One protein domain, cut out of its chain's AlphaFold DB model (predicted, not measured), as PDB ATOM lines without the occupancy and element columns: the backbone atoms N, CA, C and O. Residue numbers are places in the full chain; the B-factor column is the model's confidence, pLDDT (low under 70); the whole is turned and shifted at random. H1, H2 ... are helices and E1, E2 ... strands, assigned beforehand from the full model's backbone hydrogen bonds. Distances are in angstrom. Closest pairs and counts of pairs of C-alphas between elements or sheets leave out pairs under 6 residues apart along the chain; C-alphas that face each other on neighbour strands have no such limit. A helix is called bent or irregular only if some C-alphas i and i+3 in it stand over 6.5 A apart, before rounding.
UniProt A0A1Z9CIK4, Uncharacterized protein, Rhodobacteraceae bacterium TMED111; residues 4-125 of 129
ATOM      1  N   THR A   4     -36.954  14.349 -29.182       94.94
ATOM      2  CA  THR A   4     -36.622  15.524 -30.004       94.94
ATOM      3  C   THR A   4     -35.743  15.136 -31.186       94.94
ATOM      4  O   THR A   4     -36.122  15.389 -32.324       94.94
ATOM      5  N   LYS A   5     -34.646  14.408 -30.937       95.69
ATOM      6  CA  LYS A   5     -33.743  13.935 -31.996       95.69
ATOM      7  C   LYS A   5     -34.439  12.981 -32.974       95.69
ATOM      8  O   LYS A   5     -34.203  13.052 -34.171       95.69
ATOM      9  N   GLN A   6     -35.344  12.123 -32.491       96.75
ATOM     10  CA  GLN A   6     -36.191  11.284 -33.356       96.75
ATOM     11  C   GLN A   6     -37.126  12.119 -34.234       96.75
ATOM     12  O   GLN A   6     -37.254  11.851 -35.423       96.75
ATOM     13  N   THR A   7     -37.748  13.154 -33.670       96.88
ATOM     14  CA  THR A   7     -38.629  14.060 -34.419       96.88
ATOM     15  C   THR A   7     -37.853  14.831 -35.488       96.88
ATOM     16  O   THR A   7     -38.331  14.975 -36.611       96.88
ATOM     17  N   GLU A   8     -36.648  15.299 -35.162       97.12
ATOM     18  CA  GLU A   8     -35.733  15.944 -36.111       97.12
ATOM     19  C   GLU A   8     -35.326  14.988 -37.230       97.12
ATOM     20  O   GLU A   8     -35.424  15.365 -38.396       97.12
ATOM     21  N   LEU A   9     -34.969  13.741 -36.899       97.88
ATOM     22  CA  LEU A   9     -34.617  12.725 -37.892       97.88
ATOM     23  C   LEU A   9     -35.784  12.439 -38.845       97.88
ATOM     24  O   LEU A   9     -35.586  12.402 -40.054       97.88
ATOM     25  N   ILE A  10     -37.008  12.300 -38.325       98.25
ATOM     26  CA  ILE A  10     -38.212  12.094 -39.145       98.25
ATOM     27  C   ILE A  10     -38.469  13.294 -40.060       98.25
ATOM     28  O   ILE A  10     -38.782  13.127 -41.239       98.25
ATOM     29  N   ASN A  11     -38.350  14.513 -39.530       98.19
ATOM     30  CA  ASN A  11     -38.556  15.722 -40.320       98.19
ATOM     31  C   ASN A  11     -37.487  15.887 -41.406       98.19
ATOM     32  O   ASN A  11     -37.831  16.286 -42.517       98.19
ATOM     33  N   ASP A  12     -36.224  15.565 -41.110       98.25
ATOM     34  CA  ASP A  12     -35.150  15.570 -42.104       98.25
ATOM     35  C   ASP A  12     -35.411  14.541 -43.206       98.25
ATOM     36  O   ASP A  12     -35.372  14.884 -44.387       98.25
ATOM     37  N   ALA A  13     -35.770  13.314 -42.828       98.38
ATOM     38  CA  ALA A  13     -36.074  12.244 -43.770       98.38
ATOM     39  C   ALA A  13     -37.233  12.621 -44.706       98.38
ATOM     40  O   ALA A  13     -37.145  12.460 -45.922       98.38
ATOM     41  N   TYR A  14     -38.305  13.192 -44.154       98.44
ATOM     42  CA  TYR A  14     -39.440  13.645 -44.955       98.44
ATOM     43  C   TYR A  14     -39.070  14.822 -45.868       98.44
ATOM     44  O   TYR A  14     -39.484  14.864 -47.021       98.44
ATOM     45  N   ARG A  15     -38.245  15.765 -45.399       98.06
ATOM     46  CA  ARG A  15     -37.746  16.872 -46.230       98.06
ATOM     47  C   ARG A  15     -36.877  16.372 -47.386       98.06
ATOM     48  O   ARG A  15     -36.997  16.884 -48.494       98.06
ATOM     49  N   ARG A  16     -36.038  15.361 -47.150       97.94
ATOM     50  CA  ARG A  16     -35.274  14.683 -48.207       97.94
ATOM     51  C   ARG A  16     -36.201  14.039 -49.227       97.94
ATOM     52  O   ARG A  16     -35.995  14.236 -50.417       97.94
ATOM     53  N   LEU A  17     -37.253  13.354 -48.782       97.94
ATOM     54  CA  LEU A  17     -38.263  12.813 -49.692       97.94
ATOM     55  C   LEU A  17     -38.895  13.916 -50.553       97.94
ATOM     56  O   LEU A  17     -38.909  13.782 -51.771       97.94
ATOM     57  N   VAL A  18     -39.334  15.025 -49.946       97.50
ATOM     58  CA  VAL A  18     -39.861  16.194 -50.674       97.50
ATOM     59  C   VAL A  18     -38.873  16.657 -51.748       97.50
ATOM     60  O   VAL A  18     -39.254  16.802 -52.897       97.50
ATOM     61  N   TRP A  19     -37.591  16.826 -51.431       95.94
ATOM     62  CA  TRP A  19     -36.596  17.240 -52.431       95.94
ATOM     63  C   TRP A  19     -36.328  16.198 -53.524       95.94
ATOM     64  O   TRP A  19     -35.948  16.561 -54.639       95.94
ATOM     65  N   ALA A  20     -36.517  14.913 -53.224       96.00
ATOM     66  CA  ALA A  20     -36.329  13.846 -54.196       96.00
ATOM     67  C   ALA A  20     -37.437  13.838 -55.256       96.00
ATOM     68  O   ALA A  20     -37.126  13.701 -56.447       96.00
ATOM     69  N   VAL A  21     -38.698  13.979 -54.822       96.12
ATOM     70  CA  VAL A  21     -39.878  13.735 -55.667       96.12
ATOM     71  C   VAL A  21     -40.707  14.976 -55.991       96.12
ATOM     72  O   VAL A  21     -41.332  15.002 -57.044       96.12
ATOM     73  N   ASP A  22     -40.683  16.024 -55.168       92.19
ATOM     74  CA  ASP A  22     -41.365  17.282 -55.490       92.19
ATOM     75  C   ASP A  22     -40.455  18.168 -56.360       92.19
ATOM     76  O   ASP A  22     -39.225  18.126 -56.268       92.19
ATOM     77  N   ASN A  23     -41.063  19.009 -57.204       80.81
ATOM     78  CA  ASN A  23     -40.392  19.826 -58.232       80.81
ATOM     79  C   ASN A  23     -39.787  19.025 -59.400       80.81
ATOM     80  O   ASN A  23     -38.908  19.520 -60.108       80.81
ATOM     81  N   ILE A  24     -40.236  17.785 -59.606       88.12
ATOM     82  CA  ILE A  24     -39.999  17.062 -60.863       88.12
ATOM     83  C   ILE A  24     -40.918  17.624 -61.954       88.12
ATOM     84  O   ILE A  24     -40.475  17.894 -63.068       88.12
ATOM     85  N   ASP A  25     -42.184  17.829 -61.606       88.62
ATOM     86  CA  ASP A  25     -43.200  18.475 -62.426       88.62
ATOM     87  C   ASP A  25     -44.096  19.363 -61.535       88.62
ATOM     88  O   ASP A  25     -43.672  19.827 -60.475       88.62
ATOM     89  N   TRP A  26     -45.320  19.646 -61.982       87.62
ATOM     90  CA  TRP A  26     -46.296  20.466 -61.261       87.62
ATOM     91  C   TRP A  26     -46.929  19.770 -60.044       87.62
ATOM     92  O   TRP A  26     -47.669  20.417 -59.303       87.62
ATOM     93  N   ARG A  27     -46.696  18.468 -59.846       91.56
ATOM     94  CA  ARG A  27     -47.273  17.694 -58.745       91.56
ATOM     95  C   ARG A  27     -46.433  17.789 -57.479       91.56
ATOM     96  O   ARG A  27     -45.209  17.926 -57.498       91.56
ATOM     97  N   HIS A  28     -47.125  17.642 -56.356       94.62
ATOM     98  CA  HIS A  28     -46.539  17.604 -55.021       94.62
ATOM     99  C   HIS A  28     -46.621  16.180 -54.471       94.62
ATOM    100  O   HIS A  28     -47.360  15.899 -53.525       94.62
ATOM    101  N   TYR A  29     -45.882  15.270 -55.104       97.25
ATOM    102  CA  TYR A  29     -45.937  13.835 -54.846       97.25
ATOM    103  C   TYR A  29     -45.765  13.465 -53.365       97.25
ATOM    104  O   TYR A  29     -46.498  12.611 -52.864       97.25
ATOM    105  N   ALA A  30     -44.836  14.101 -52.648       96.81
ATOM    106  CA  ALA A  30     -44.629  13.856 -51.223       96.81
ATOM    107  C   ALA A  30     -45.808  14.354 -50.373       96.81
ATOM    108  O   ALA A  30     -46.169  13.714 -49.386       96.81
ATOM    109  N   THR A  31     -46.440  15.462 -50.774       96.31
ATOM    110  CA  THR A  31     -47.625  16.010 -50.093       96.31
ATOM    111  C   THR A  31     -48.843  15.110 -50.291       96.31
ATOM    112  O   THR A  31     -49.535  14.811 -49.322       96.31
ATOM    113  N   GLU A  32     -49.059  14.602 -51.507       97.19
ATOM    114  CA  GLU A  32     -50.117  13.623 -51.794       97.19
ATOM    115  C   GLU A  32     -49.940  12.347 -50.954       97.19
ATOM    116  O   GLU A  32     -50.889  11.867 -50.327       97.19
ATOM    117  N   LEU A  33     -48.705  11.839 -50.856       97.75
ATOM    118  CA  LEU A  33     -48.380  10.700 -49.997       97.75
ATOM    119  C   LEU A  33     -48.636  11.006 -48.509       97.75
ATOM    120  O   LEU A  33     -49.183  10.169 -47.786       97.75
ATOM    121  N   LEU A  34     -48.287  12.210 -48.053       98.31
ATOM    122  CA  LEU A  34     -48.515  12.641 -46.677       98.31
ATOM    123  C   LEU A  34     -49.999  12.755 -46.334       98.31
ATOM    124  O   LEU A  34     -50.390  12.396 -45.224       98.31
ATOM    125  N   ASP A  35     -50.833  13.239 -47.249       98.12
ATOM    126  CA  ASP A  35     -52.271  13.341 -47.011       98.12
ATOM    127  C   ASP A  35     -52.944  11.966 -46.938       98.12
ATOM    128  O   ASP A  35     -53.811  11.759 -46.079       98.12
ATOM    129  N   LEU A  36     -52.482  10.993 -47.735       97.69
ATOM    130  CA  LEU A  36     -52.878   9.592 -47.576       97.69
ATOM    131  C   LEU A  36     -52.533   9.082 -46.168       97.69
ATOM    132  O   LEU A  36     -53.418   8.584 -45.465       97.69
ATOM    133  N   GLU A  37     -51.282   9.248 -45.722       97.94
ATOM    134  CA  GLU A  37     -50.857   8.791 -44.391       97.94
ATOM    135  C   GLU A  37     -51.553   9.525 -43.249       97.94
ATOM    136  O   GLU A  37     -51.930   8.884 -42.276       97.94
ATOM    137  N   LYS A  38     -51.842  10.825 -43.369       97.62
ATOM    138  CA  LYS A  38     -52.652  11.546 -42.372       97.62
ATOM    139  C   LYS A  38     -54.045  10.933 -42.236       97.62
ATOM    140  O   LYS A  38     -54.563  10.819 -41.123       97.62
ATOM    141  N   GLY A  39     -54.648  10.518 -43.351       96.62
ATOM    142  CA  GLY A  39     -55.922   9.805 -43.353       96.62
ATOM    143  C   GLY A  39     -55.837   8.435 -42.674       96.62
ATOM    144  O   GLY A  39     -56.711   8.098 -41.870       96.62
ATOM    145  N   TYR A  40     -54.794   7.650 -42.970       95.12
ATOM    146  CA  TYR A  40     -54.569   6.349 -42.328       95.12
ATOM    147  C   TYR A  40     -54.265   6.484 -40.839       95.12
ATOM    148  O   TYR A  40     -54.858   5.764 -40.046       95.12
ATOM    149  N   GLU A  41     -53.403   7.420 -40.458       95.12
ATOM    150  CA  GLU A  41     -53.006   7.681 -39.078       95.12
ATOM    151  C   GLU A  41     -54.196   8.127 -38.230       95.12
ATOM    152  O   GLU A  41     -54.364   7.659 -37.105       95.12
ATOM    153  N   LYS A  42     -55.064   8.990 -38.776       94.25
ATOM    154  CA  LYS A  42     -56.311   9.370 -38.107       94.25
ATOM    155  C   LYS A  42     -57.174   8.139 -37.825       94.25
ATOM    156  O   LYS A  42     -57.518   7.897 -36.677       94.25
ATOM    157  N   ARG A  43     -57.461   7.327 -38.851       92.25
ATOM    158  CA  ARG A  43     -58.254   6.097 -38.681       92.25
ATOM    159  C   ARG A  43     -57.590   5.127 -37.706       92.25
ATOM    160  O   ARG A  43     -58.267   4.555 -36.868       92.25
ATOM    161  N   HIS A  44     -56.277   4.949 -37.794       91.19
ATOM    162  CA  HIS A  44     -55.536   4.080 -36.887       91.19
ATOM    163  C   HIS A  44     -55.722   4.522 -35.433       91.19
ATOM    164  O   HIS A  44     -56.055   3.696 -34.595       91.19
ATOM    165  N   ARG A  45     -55.625   5.826 -35.158       91.44
ATOM    166  CA  ARG A  45     -55.866   6.398 -33.827       91.44
ATOM    167  C   ARG A  45     -57.285   6.216 -33.317       91.44
ATOM    168  O   ARG A  45     -57.456   6.006 -32.122       91.44
ATOM    169  N   ASP A  46     -58.265   6.276 -34.210       91.44
ATOM    170  CA  ASP A  46     -59.673   6.108 -33.852       91.44
ATOM    171  C   ASP A  46     -60.009   4.653 -33.460       91.44
ATOM    172  O   ASP A  46     -60.941   4.434 -32.688       91.44
ATOM    173  N   TYR A  47     -59.260   3.660 -33.961       87.94
ATOM    174  CA  TYR A  47     -59.580   2.233 -33.783       87.94
ATOM    175  C   TYR A  47     -58.544   1.415 -33.000       87.94
ATOM    176  O   TYR A  47     -58.882   0.343 -32.499       87.94
ATOM    177  N   ALA A  48     -57.288   1.854 -32.902       87.62
ATOM    178  CA  ALA A  48     -56.230   1.072 -32.269       87.62
ATOM    179  C   ALA A  48     -56.096   1.381 -30.774       87.62
ATOM    180  O   ALA A  48     -55.998   2.537 -30.357       87.62
ATOM    181  N   ASN A  49     -56.014   0.319 -29.969       86.81
ATOM    182  CA  ASN A  49     -55.744   0.401 -28.536       86.81
ATOM    183  C   ASN A  49     -54.241   0.585 -28.271       86.81
ATOM    184  O   ASN A  49     -53.535  -0.347 -27.885       86.81
ATOM    185  N   ALA A  50     -53.735   1.787 -28.526       87.25
ATOM    186  CA  ALA A  50     -52.317   2.076 -28.386       87.25
ATOM    187  C   ALA A  50     -52.042   3.480 -27.844       87.25
ATOM    188  O   ALA A  50     -52.849   4.402 -27.988       87.25
ATOM    189  N   GLU A  51     -50.870   3.645 -27.236       87.38
ATOM    190  CA  GLU A  51     -50.314   4.942 -26.874       87.38
ATOM    191  C   GLU A  51     -49.368   5.436 -27.960       87.38
ATOM    192  O   GLU A  51     -48.478   4.729 -28.435       87.38
ATOM    193  N   TYR A  52     -49.551   6.689 -28.356       87.69
ATOM    194  CA  TYR A  52     -48.809   7.265 -29.467       87.69
ATOM    195  C   TYR A  52     -47.646   8.099 -28.953       87.69
ATOM    196  O   TYR A  52     -47.838   9.109 -28.271       87.69
ATOM    197  N   VAL A  53     -46.427   7.718 -29.340       90.75
ATOM    198  CA  VAL A  53     -45.201   8.397 -28.898       90.75
ATOM    199  C   VAL A  53     -45.096   9.789 -29.524       90.75
ATOM    200  O   VAL A  53     -44.622  10.733 -28.881       90.75
ATOM    201  N   PHE A  54     -45.570   9.948 -30.763       94.50
ATOM    202  CA  PHE A  54     -45.499  11.197 -31.518       94.50
ATOM    203  C   PHE A  54     -46.871  11.722 -31.945       94.50
ATOM    204  O   PHE A  54     -47.892  11.029 -31.902       94.50
ATOM    205  N   SER A  55     -46.871  12.979 -32.395       94.44
ATOM    206  CA  SER A  55     -48.048  13.614 -32.986       94.44
ATOM    207  C   SER A  55     -48.506  12.875 -34.258       94.44
ATOM    208  O   SER A  55     -47.671  12.245 -34.922       94.44
ATOM    209  N   PRO A  56     -49.789  12.996 -34.652       95.50
ATOM    210  CA  PRO A  56     -50.290  12.384 -35.883       95.50
ATOM    211  C   PRO A  56     -49.472  12.782 -37.118       95.50
ATOM    212  O   PRO A  56     -49.111  11.937 -37.933       95.50
ATOM    213  N   ILE A  57     -49.096  14.061 -37.231       97.31
ATOM    214  CA  ILE A  57     -48.317  14.551 -38.374       97.31
ATOM    215  C   ILE A  57     -46.901  13.965 -38.406       97.31
ATOM    216  O   ILE A  57     -46.397  13.630 -39.475       97.31
ATOM    217  N   THR A  58     -46.262  13.795 -37.246       97.75
ATOM    218  CA  THR A  58     -44.936  13.171 -37.154       97.75
ATOM    219  C   THR A  58     -44.994  11.695 -37.550       97.75
ATOM    220  O   THR A  58     -44.149  11.250 -38.320       97.75
ATOM    221  N   CYS A  59     -46.007  10.951 -37.091       96.94
ATOM    222  CA  CYS A  59     -46.193   9.545 -37.470       96.94
ATOM    223  C   CYS A  59     -46.489   9.401 -38.969       96.94
ATOM    224  O   CYS A  59     -45.913   8.546 -39.633       96.94
ATOM    225  N   SER A  60     -47.311  10.295 -39.526       98.06
ATOM    226  CA  SER A  60     -47.632  10.292 -40.959       98.06
ATOM    227  C   SER A  60     -46.377  10.495 -41.818       98.06
ATOM    228  O   SER A  60     -46.146   9.755 -42.770       98.06
ATOM    229  N   LYS A  61     -45.513  11.452 -41.444       98.62
ATOM    230  CA  LYS A  61     -44.215  11.677 -42.108       98.62
ATOM    231  C   LYS A  61     -43.292  10.464 -42.016       98.62
ATOM    232  O   LYS A  61     -42.630  10.136 -42.998       98.62
ATOM    233  N   TYR A  62     -43.251   9.812 -40.853       98.25
ATOM    234  CA  TYR A  62     -42.486   8.581 -40.667       98.25
ATOM    235  C   TYR A  62     -42.950   7.498 -41.645       98.25
ATOM    236  O   TYR A  62     -42.125   6.964 -42.382       98.25
ATOM    237  N   TRP A  63     -44.258   7.234 -41.723       97.25
ATOM    238  CA  TRP A  63     -44.801   6.211 -42.619       97.25
ATOM    239  C   TRP A  63     -44.549   6.511 -44.098       97.25
ATOM    240  O   TRP A  63     -44.195   5.598 -44.838       97.25
ATOM    241  N   CYS A  64     -44.626   7.779 -44.519       98.12
ATOM    242  CA  CYS A  64     -44.283   8.172 -45.892       98.12
ATOM    243  C   CYS A  64     -42.877   7.698 -46.279       98.12
ATOM    244  O   CYS A  64     -42.683   7.062 -47.312       98.12
ATOM    245  N   VAL A  65     -41.890   7.995 -45.431       98.19
ATOM    246  CA  VAL A  65     -40.490   7.640 -45.687       98.19
ATOM    247  C   VAL A  65     -40.260   6.140 -45.505       98.19
ATOM    248  O   VAL A  65     -39.542   5.533 -46.298       98.19
ATOM    249  N   HIS A  66     -40.892   5.521 -44.507       96.56
ATOM    250  CA  HIS A  66     -40.788   4.084 -44.279       96.56
ATOM    251  C   HIS A  66     -41.250   3.288 -45.506       96.56
ATOM    252  O   HIS A  66     -40.522   2.417 -45.968       96.56
ATOM    253  N   HIS A  67     -42.388   3.648 -46.107       95.69
ATOM    254  CA  HIS A  67     -42.873   2.999 -47.328       95.69
ATOM    255  C   HIS A  67     -41.922   3.184 -48.519       95.69
ATOM    256  O   HIS A  67     -41.737   2.253 -49.301       95.69
ATOM    257  N   ILE A  68     -41.252   4.337 -48.636       97.12
ATOM    258  CA  ILE A  68     -40.207   4.553 -49.652       97.12
ATOM    259  C   ILE A  68     -39.015   3.620 -49.417       97.12
ATOM    260  O   ILE A  68     -38.532   2.990 -50.356       97.12
ATOM    261  N   PHE A  69     -38.552   3.476 -48.174       95.81
ATOM    262  CA  PHE A  69     -37.464   2.554 -47.848       95.81
ATOM    263  C   PHE A  69     -37.855   1.084 -48.026       95.81
ATOM    264  O   PHE A  69     -37.033   0.299 -48.507       95.81
ATOM    265  N   SER A  70     -39.089   0.700 -47.699       92.88
ATOM    266  CA  SER A  70     -39.614  -0.638 -47.996       92.88
ATOM    267  C   SER A  70     -39.596  -0.919 -49.498       92.88
ATOM    268  O   SER A  70     -39.133  -1.984 -49.914       92.88
ATOM    269  N   ALA A  71     -40.014   0.061 -50.306       94.06
ATOM    270  CA  ALA A  71     -40.030  -0.032 -51.760       94.06
ATOM    271  C   ALA A  71     -38.623  -0.099 -52.375       94.06
ATOM    272  O   ALA A  71     -38.378  -0.917 -53.261       94.06
ATOM    273  N   LEU A  72     -37.668   0.701 -51.886       93.81
ATOM    274  CA  LEU A  72     -36.276   0.651 -52.356       93.81
ATOM    275  C   LEU A  72     -35.650  -0.730 -52.146       93.81
ATOM    276  O   LEU A  72     -34.948  -1.214 -53.034       93.81
ATOM    277  N   ASN A  73     -35.940  -1.354 -51.001       89.00
ATOM    278  CA  ASN A  73     -35.391  -2.648 -50.596       89.00
ATOM    279  C   ASN A  73     -36.213  -3.853 -51.083       89.00
ATOM    280  O   ASN A  73     -35.870  -4.983 -50.742       89.00
ATOM    281  N   SER A  74     -37.299  -3.631 -51.833       76.81
ATOM    282  CA  SER A  74     -38.224  -4.675 -52.313       76.81
ATOM    283  C   SER A  74     -38.744  -5.609 -51.205       76.81
ATOM    284  O   SER A  74     -39.073  -6.765 -51.457       76.81
ATOM    285  N   LYS A  75     -38.806  -5.132 -49.952       67.12
ATOM    286  CA  LYS A  75     -39.221  -5.955 -48.799       67.12
ATOM    287  C   LYS A  75     -40.734  -6.142 -48.717       67.12
ATOM    288  O   LYS A  75     -41.191  -7.101 -48.106       67.12
ATOM    289  N   GLU A  76     -41.495  -5.236 -49.326       65.38
ATOM    290  CA  GLU A  76     -42.959  -5.182 -49.239       65.38
ATOM    291  C   GLU A  76     -43.596  -4.976 -50.619       65.38
ATOM    292  O   GLU A  76     -44.521  -4.180 -50.763       65.38
ATOM    293  N   GLU A  77     -43.105  -5.664 -51.660       73.50
ATOM    294  CA  GLU A  77     -43.732  -5.556 -52.981       73.50
ATOM    295  C   GLU A  77     -45.230  -5.901 -52.918       73.50
ATOM    296  O   GLU A  77     -45.603  -7.001 -52.485       73.50
ATOM    297  N   PRO A  78     -46.112  -4.979 -53.346       78.06
ATOM    298  CA  PRO A  78     -47.538  -5.229 -53.338       78.06
ATOM    299  C   PRO A  78     -47.873  -6.420 -54.234       78.06
ATOM    300  O   PRO A  78     -47.663  -6.390 -55.445       78.06
ATOM    301  N   SER A  79     -48.443  -7.471 -53.649       81.00
ATOM    302  CA  SER A  79     -49.014  -8.573 -54.423       81.00
ATOM    303  C   SER A  79     -50.454  -8.260 -54.832       81.00
ATOM    304  O   SER A  79     -51.169  -7.536 -54.137       81.00
ATOM    305  N   ILE A  80     -50.926  -8.886 -55.916       79.75
ATOM    306  CA  ILE A  80     -52.327  -8.775 -56.366       79.75
ATOM    307  C   ILE A  80     -53.300  -9.140 -55.234       79.75
ATOM    308  O   ILE A  80     -54.303  -8.463 -55.036       79.75
ATOM    309  N   LYS A  81     -52.988 -10.180 -54.448       82.56
ATOM    310  CA  LYS A  81     -53.805 -10.577 -53.288       82.56
ATOM    311  C   LYS A  81     -53.775  -9.527 -52.177       82.56
ATOM    312  O   LYS A  81     -54.797  -9.274 -51.549       82.56
ATOM    313  N   GLY A  82     -52.616  -8.908 -51.949       78.50
ATOM    314  CA  GLY A  82     -52.441  -7.852 -50.955       78.50
ATOM    315  C   GLY A  82     -53.211  -6.572 -51.282       78.50
ATOM    316  O   GLY A  82     -53.545  -5.833 -50.364       78.50
ATOM    317  N   PHE A  83     -53.553  -6.330 -52.553       79.44
ATOM    318  CA  PHE A  83     -54.215  -5.102 -53.010       79.44
ATOM    319  C   PHE A  83     -55.501  -4.756 -52.241       79.44
ATOM    320  O   PHE A  83     -55.765  -3.584 -51.994       79.44
ATOM    321  N   LEU A  84     -56.274  -5.759 -51.803       83.31
ATOM    322  CA  LEU A  84     -57.510  -5.546 -51.034       83.31
ATOM    323  C   LEU A  84     -57.277  -4.962 -49.632       83.31
ATOM    324  O   LEU A  84     -58.200  -4.421 -49.028       83.31
ATOM    325  N   HIS A  85     -56.062  -5.101 -49.103       83.25
ATOM    326  CA  HIS A  85     -55.714  -4.749 -47.725       83.25
ATOM    327  C   HIS A  85     -54.554  -3.750 -47.641       83.25
ATOM    328  O   HIS A  85     -54.247  -3.242 -46.562       83.25
ATOM    329  N   LEU A  86     -53.907  -3.459 -48.769       86.06
ATOM    330  CA  LEU A  86     -52.782  -2.546 -48.844       86.06
ATOM    331  C   LEU A  86     -53.266  -1.101 -48.697       86.06
ATOM    332  O   LEU A  86     -54.216  -0.671 -49.353       86.06
ATOM    333  N   LYS A  87     -52.557  -0.309 -47.890       90.69
ATOM    334  CA  LYS A  87     -52.723   1.143 -47.934       90.69
ATOM    335  C   LYS A  87     -52.322   1.647 -49.322       90.69
ATOM    336  O   LYS A  87     -51.253   1.304 -49.825       90.69
ATOM    337  N   GLN A  88     -53.125   2.530 -49.907       93.31
ATOM    338  CA  GLN A  88     -52.806   3.167 -51.193       93.31
ATOM    339  C   GLN A  88     -51.437   3.864 -51.187       93.31
ATOM    340  O   GLN A  88     -50.750   3.873 -52.201       93.31
ATOM    341  N   SER A  89     -51.020   4.400 -50.040       95.25
ATOM    342  CA  SER A  89     -49.713   5.031 -49.834       95.25
ATOM    343  C   SER A  89     -48.531   4.089 -50.068       95.25
ATOM    344  O   SER A  89     -47.503   4.534 -50.571       95.25
ATOM    345  N   VAL A  90     -48.671   2.791 -49.781       93.62
ATOM    346  CA  VAL A  90     -47.625   1.795 -50.062       93.62
ATOM    347  C   VAL A  90     -47.451   1.643 -51.570       93.62
ATOM    348  O   VAL A  90     -46.343   1.772 -52.082       93.62
ATOM    349  N   PHE A  91     -48.548   1.454 -52.310       91.25
ATOM    350  CA  PHE A  91     -48.482   1.356 -53.771       91.25
ATOM    351  C   PHE A  91     -47.957   2.654 -54.400       91.25
ATOM    352  O   PHE A  91     -47.139   2.625 -55.318       91.25
ATOM    353  N   TYR A  92     -48.373   3.799 -53.858       94.88
ATOM    354  CA  TYR A  92     -47.893   5.110 -54.273       94.88
ATOM    355  C   TYR A  92     -46.375   5.250 -54.075       94.88
ATOM    356  O   TYR A  92     -45.672   5.653 -54.998       94.88
ATOM    357  N   ALA A  93     -45.845   4.845 -52.917       95.94
ATOM    358  CA  ALA A  93     -44.407   4.841 -52.648       95.94
ATOM    359  C   ALA A  93     -43.634   3.919 -53.608       95.94
ATOM    360  O   ALA A  93     -42.600   4.322 -54.142       95.94
ATOM    361  N   HIS A  94     -44.160   2.724 -53.902       94.00
ATOM    362  CA  HIS A  94     -43.589   1.830 -54.915       94.00
ATOM    363  C   HIS A  94     -43.569   2.471 -56.306       94.00
ATOM    364  O   HIS A  94     -42.561   2.379 -57.003       94.00
ATOM    365  N   SER A  95     -44.639   3.169 -56.691       93.75
ATOM    366  CA  SER A  95     -44.683   3.915 -57.950       93.75
ATOM    367  C   SER A  95     -43.633   5.028 -57.985       93.75
ATOM    368  O   SER A  95     -42.938   5.176 -58.989       93.75
ATOM    369  N   LEU A  96     -43.461   5.792 -56.901       96.31
ATOM    370  CA  LEU A  96     -42.424   6.828 -56.830       96.31
ATOM    371  C   LEU A  96     -41.023   6.239 -56.977       96.31
ATOM    372  O   LEU A  96     -40.222   6.759 -57.749       96.31
ATOM    373  N   VAL A  97     -40.734   5.135 -56.290       96.25
ATOM    374  CA  VAL A  97     -39.445   4.449 -56.418       96.25
ATOM    375  C   VAL A  97     -39.251   3.901 -57.829       96.25
ATOM    376  O   VAL A  97     -38.189   4.104 -58.403       96.25
ATOM    377  N   ALA A  98     -40.261   3.274 -58.433       94.81
ATOM    378  CA  ALA A  98     -40.156   2.733 -59.788       94.81
ATOM    379  C   ALA A  98     -39.820   3.808 -60.840       94.81
ATOM    380  O   ALA A  98     -39.106   3.519 -61.795       94.81
ATOM    381  N   ASN A  99     -40.302   5.041 -60.653       95.56
ATOM    382  CA  ASN A  99     -40.096   6.136 -61.606       95.56
ATOM    383  C   ASN A  99     -38.895   7.035 -61.268       95.56
ATOM    384  O   ASN A  99     -38.306   7.628 -62.168       95.56
ATOM    385  N   TYR A 100     -38.527   7.157 -59.988       96.62
ATOM    386  CA  TYR A 100     -37.567   8.160 -59.510       96.62
ATOM    387  C   TYR A 100     -36.488   7.593 -58.576       96.62
ATOM    388  O   TYR A 100     -35.886   8.353 -57.812       96.62
ATOM    389  N   ARG A 101     -36.220   6.280 -58.639       96.12
ATOM    390  CA  ARG A 101     -35.245   5.567 -57.789       96.12
ATOM    391  C   ARG A 101     -33.936   6.328 -57.600       96.12
ATOM    392  O   ARG A 101     -33.588   6.634 -56.467       96.12
ATOM    393  N   GLU A 102     -33.253   6.685 -58.687       96.62
ATOM    394  CA  GLU A 102     -31.932   7.329 -58.623       96.62
ATOM    395  C   GLU A 102     -31.966   8.669 -57.872       96.62
ATOM    396  O   GLU A 102     -31.066   8.980 -57.093       96.62
ATOM    397  N   ARG A 103     -33.028   9.467 -58.063       96.56
ATOM    398  CA  ARG A 103     -33.202  10.744 -57.350       96.56
ATOM    399  C   ARG A 103     -33.410  10.520 -55.860       96.56
ATOM    400  O   ARG A 103     -32.846  11.250 -55.050       96.56
ATOM    401  N   ILE A 104     -34.219   9.522 -55.512       97.62
ATOM    402  CA  ILE A 104     -34.496   9.152 -54.126       97.62
ATOM    403  C   ILE A 104     -33.210   8.653 -53.462       97.62
ATOM    404  O   ILE A 104     -32.818   9.194 -52.433       97.62
ATOM    405  N   GLU A 105     -32.515   7.690 -54.065       97.19
ATOM    406  CA  GLU A 105     -31.265   7.130 -53.535       97.19
ATOM    407  C   GLU A 105     -30.208   8.221 -53.325       97.19
ATOM    408  O   GLU A 105     -29.643   8.323 -52.237       97.19
ATOM    409  N   LYS A 106     -30.032   9.119 -54.302       97.06
ATOM    410  CA  LYS A 106     -29.131  10.272 -54.178       97.06
ATOM    411  C   LYS A 106     -29.503  11.187 -53.012       97.06
ATOM    412  O   LYS A 106     -28.636  11.645 -52.274       97.06
ATOM    413  N   GLN A 107     -30.787  11.474 -52.820       97.19
ATOM    414  CA  GLN A 107     -31.224  12.407 -51.780       97.19
ATOM    415  C   GLN A 107     -31.130  11.820 -50.360       97.19
ATOM    416  O   GLN A 107     -31.027  12.562 -49.371       97.19
ATOM    417  N   PHE A 108     -31.140  10.491 -50.258       97.62
ATOM    418  CA  PHE A 108     -30.933   9.743 -49.022       97.62
ATOM    419  C   PHE A 108     -29.482   9.284 -48.816       97.62
ATOM    420  O   PHE A 108     -29.197   8.614 -47.824       97.62
ATOM    421  N   GLU A 109     -28.545   9.692 -49.675       96.81
ATOM    422  CA  GLU A 109     -27.123   9.423 -49.470       96.81
ATOM    423  C   GLU A 109     -26.649   9.984 -48.115       96.81
ATOM    424  O   GLU A 109     -26.960  11.118 -47.726       96.81
ATOM    425  N   GLY A 110     -25.940   9.143 -47.353       95.69
ATOM    426  CA  GLY A 110     -25.459   9.457 -46.004       95.69
ATOM    427  C   GLY A 110     -26.544   9.556 -44.922       95.69
ATOM    428  O   GLY A 110     -26.233   9.939 -43.796       95.69
ATOM    429  N   PHE A 111     -27.808   9.240 -45.227       97.56
ATOM    430  CA  PHE A 111     -28.876   9.220 -44.229       97.56
ATOM    431  C   PHE A 111     -28.817   7.944 -43.370       97.56
ATOM    432  O   PHE A 111     -28.634   6.841 -43.882       97.56
ATOM    433  N   ASP A 112     -29.026   8.079 -42.059       94.19
ATOM    434  CA  ASP A 112     -29.037   6.953 -41.117       94.19
ATOM    435  C   ASP A 112     -30.381   6.194 -41.160       94.19
ATOM    436  O   ASP A 112     -31.262   6.345 -40.303       94.19
ATOM    437  N   ILE A 113     -30.545   5.385 -42.212       93.31
ATOM    438  CA  ILE A 113     -31.738   4.558 -42.459       93.31
ATOM    439  C   ILE A 113     -31.944   3.537 -41.334       93.31
ATOM    440  O   ILE A 113     -33.081   3.249 -40.954       93.31
ATOM    441  N   GLU A 114     -30.859   2.981 -40.790       92.12
ATOM    442  CA  GLU A 114     -30.934   1.958 -39.749       92.12
ATOM    443  C   GLU A 114     -31.546   2.527 -38.467       92.12
ATOM    444  O   GLU A 114     -32.492   1.953 -37.920       92.12
ATOM    445  N   THR A 115     -31.058   3.682 -38.012       94.31
ATOM    446  CA  THR A 115     -31.626   4.357 -36.844       94.31
ATOM    447  C   THR A 115     -33.058   4.811 -37.108       94.31
ATOM    448  O   THR A 115     -33.907   4.662 -36.225       94.31
ATOM    449  N   PHE A 116     -33.354   5.327 -38.305       96.44
ATOM    450  CA  PHE A 116     -34.710   5.731 -38.675       96.44
ATOM    451  C   PHE A 116     -35.704   4.564 -38.565       96.44
ATOM    452  O   PHE A 116     -36.732   4.695 -37.904       96.44
ATOM    453  N   ASN A 117     -35.381   3.398 -39.131       92.94
ATOM    454  CA  ASN A 117     -36.270   2.231 -39.110       92.94
ATOM    455  C   ASN A 117     -36.497   1.655 -37.703       92.94
ATOM    456  O   ASN A 117     -37.503   0.991 -37.475       92.94
ATOM    457  N   LYS A 118     -35.603   1.935 -36.747       93.38
ATOM    458  CA  LYS A 118     -35.744   1.524 -35.339       93.38
ATOM    459  C   LYS A 118     -36.580   2.491 -34.495       93.38
ATOM    460  O   LYS A 118     -36.749   2.254 -33.297       93.38
ATOM    461  N   ILE A 119     -37.077   3.598 -35.056       94.56
ATOM    462  CA  ILE A 119     -37.943   4.514 -34.307       94.56
ATOM    463  C   ILE A 119     -39.258   3.808 -33.981       94.56
ATOM    464  O   ILE A 119     -40.046   3.502 -34.870       94.56
ATOM    465  N   ASN A 120     -39.519   3.618 -32.688       90.25
ATOM    466  CA  ASN A 120     -40.814   3.147 -32.232       90.25
ATOM    467  C   ASN A 120     -41.814   4.312 -32.155       90.25
ATOM    468  O   ASN A 120     -41.659   5.211 -31.326       90.25
ATOM    469  N   ILE A 121     -42.830   4.298 -33.018       89.81
ATOM    470  CA  ILE A 121     -43.853   5.351 -33.098       89.81
ATOM    471  C   ILE A 121     -45.109   5.066 -32.259       89.81
ATOM    472  O   ILE A 121     -45.865   5.999 -31.971       89.81
ATOM    473  N   VAL A 122     -45.315   3.815 -31.830       87.69
ATOM    474  CA  VAL A 122     -46.517   3.353 -31.120       87.69
ATOM    475  C   VAL A 122     -46.135   2.387 -29.996       87.69
ATOM    476  O   VAL A 122     -45.303   1.504 -30.165       87.69
ATOM    477  N   GLN A 123     -46.763   2.528 -28.836       84.75
ATOM    478  CA  GLN A 123     -46.693   1.553 -27.753       84.75
ATOM    479  C   GLN A 123     -48.050   0.873 -27.631       84.75
ATOM    480  O   GLN A 123     -49.052   1.514 -27.316       84.75
ATOM    481  N   TRP A 124     -48.092  -0.422 -27.925       84.12
ATOM    482  CA  TRP A 124     -49.301  -1.213 -27.742       84.12
ATOM    483  C   TRP A 124     -49.605  -1.329 -26.257       84.12
ATOM    484  O   TRP A 124     -48.703  -1.572 -25.456       84.12
ATOM    485  N   ARG A 125     -50.868  -1.109 -25.895       82.19
ATOM    486  CA  ARG A 125     -51.321  -1.369 -24.534       82.19
ATOM    487  C   ARG A 125     -51.516  -2.868 -24.395       82.19
ATOM    488  O   ARG A 125     -52.170  -3.466 -25.248       82.19
TER     489      ARG A 125
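This is residues 4 to 125 of the 129 residues of an uncharacterized protein of Rhodobacteraceae bacterium TMED111 (UniProt A0A1Z9CIK4). What does the model look like? H3 runs through the middle of a rounded helical body, with H1, H2 and H4 packed round it at crossing angles, and E1 and E2 pair as a small ribbon at one end. What is printed? The 122 residues hold five named helices and two antiparallel strands, in the order H1, H2, E1, H3, H4, H5, E2; the class is mostly helix. How large is it? It is compact, with a radius of gyration of the C-alphas of 14.1 A and spans of 40 by 37 by 27 A.

What does the hub, H1, residues 4 to 21, touch? With residues 17 to 21 alone it touches H2, residues 29 to 47, in a helical hairpin at a steep tilt of 43 degrees; the closest C-alphas, of Val 18 and Ala 30, are 5.3 A apart. It touches H3, residues 56 to 72, at 55 degrees, a steep tilt, the closest C-alphas being Ile 10 and Tyr 62, 5.7 A. With residues 16 to 21 alone it touches H4, residues 88 to 107, about perpendicular at 84 degrees, closest at the C-alphas of Ala 20 and Ile 104, 5.0 A. And the rest? H5, residues 113 to 117, only just touches H1, with 3 pairs of C-alphas within 8 A. E1, residues 50 to 52, and E2, residues 122 to 124, are antiparallel, with N 51 and O 123 2.8 A apart. Every O i to N i+4 pair is within hydrogen-bond range in H1, H2, H3 and H5, and 14 of 16 in H4.

Where does H1 begin? C-alpha 4 is at (-36.622, 15.524, -30.004), and H1 is 25.9 A long, H2 27.6 A, H3 24.6 A. Is H4 straight? It is irregular, with C-alphas 99 and 102 8.8 A apart and a kink of 94 degrees near residue 100. Where does E2 end? C-alpha 124 is at (-49.301, -1.213, -27.742).

Which C-alphas are farthest apart? Those of Asp 25 and Arg 125, 43.5 A. Is anything cut or unsure? The printed part has no cut; the link H3 to H4 is long, and residues 75 to 76 are under 70 in pLDDT.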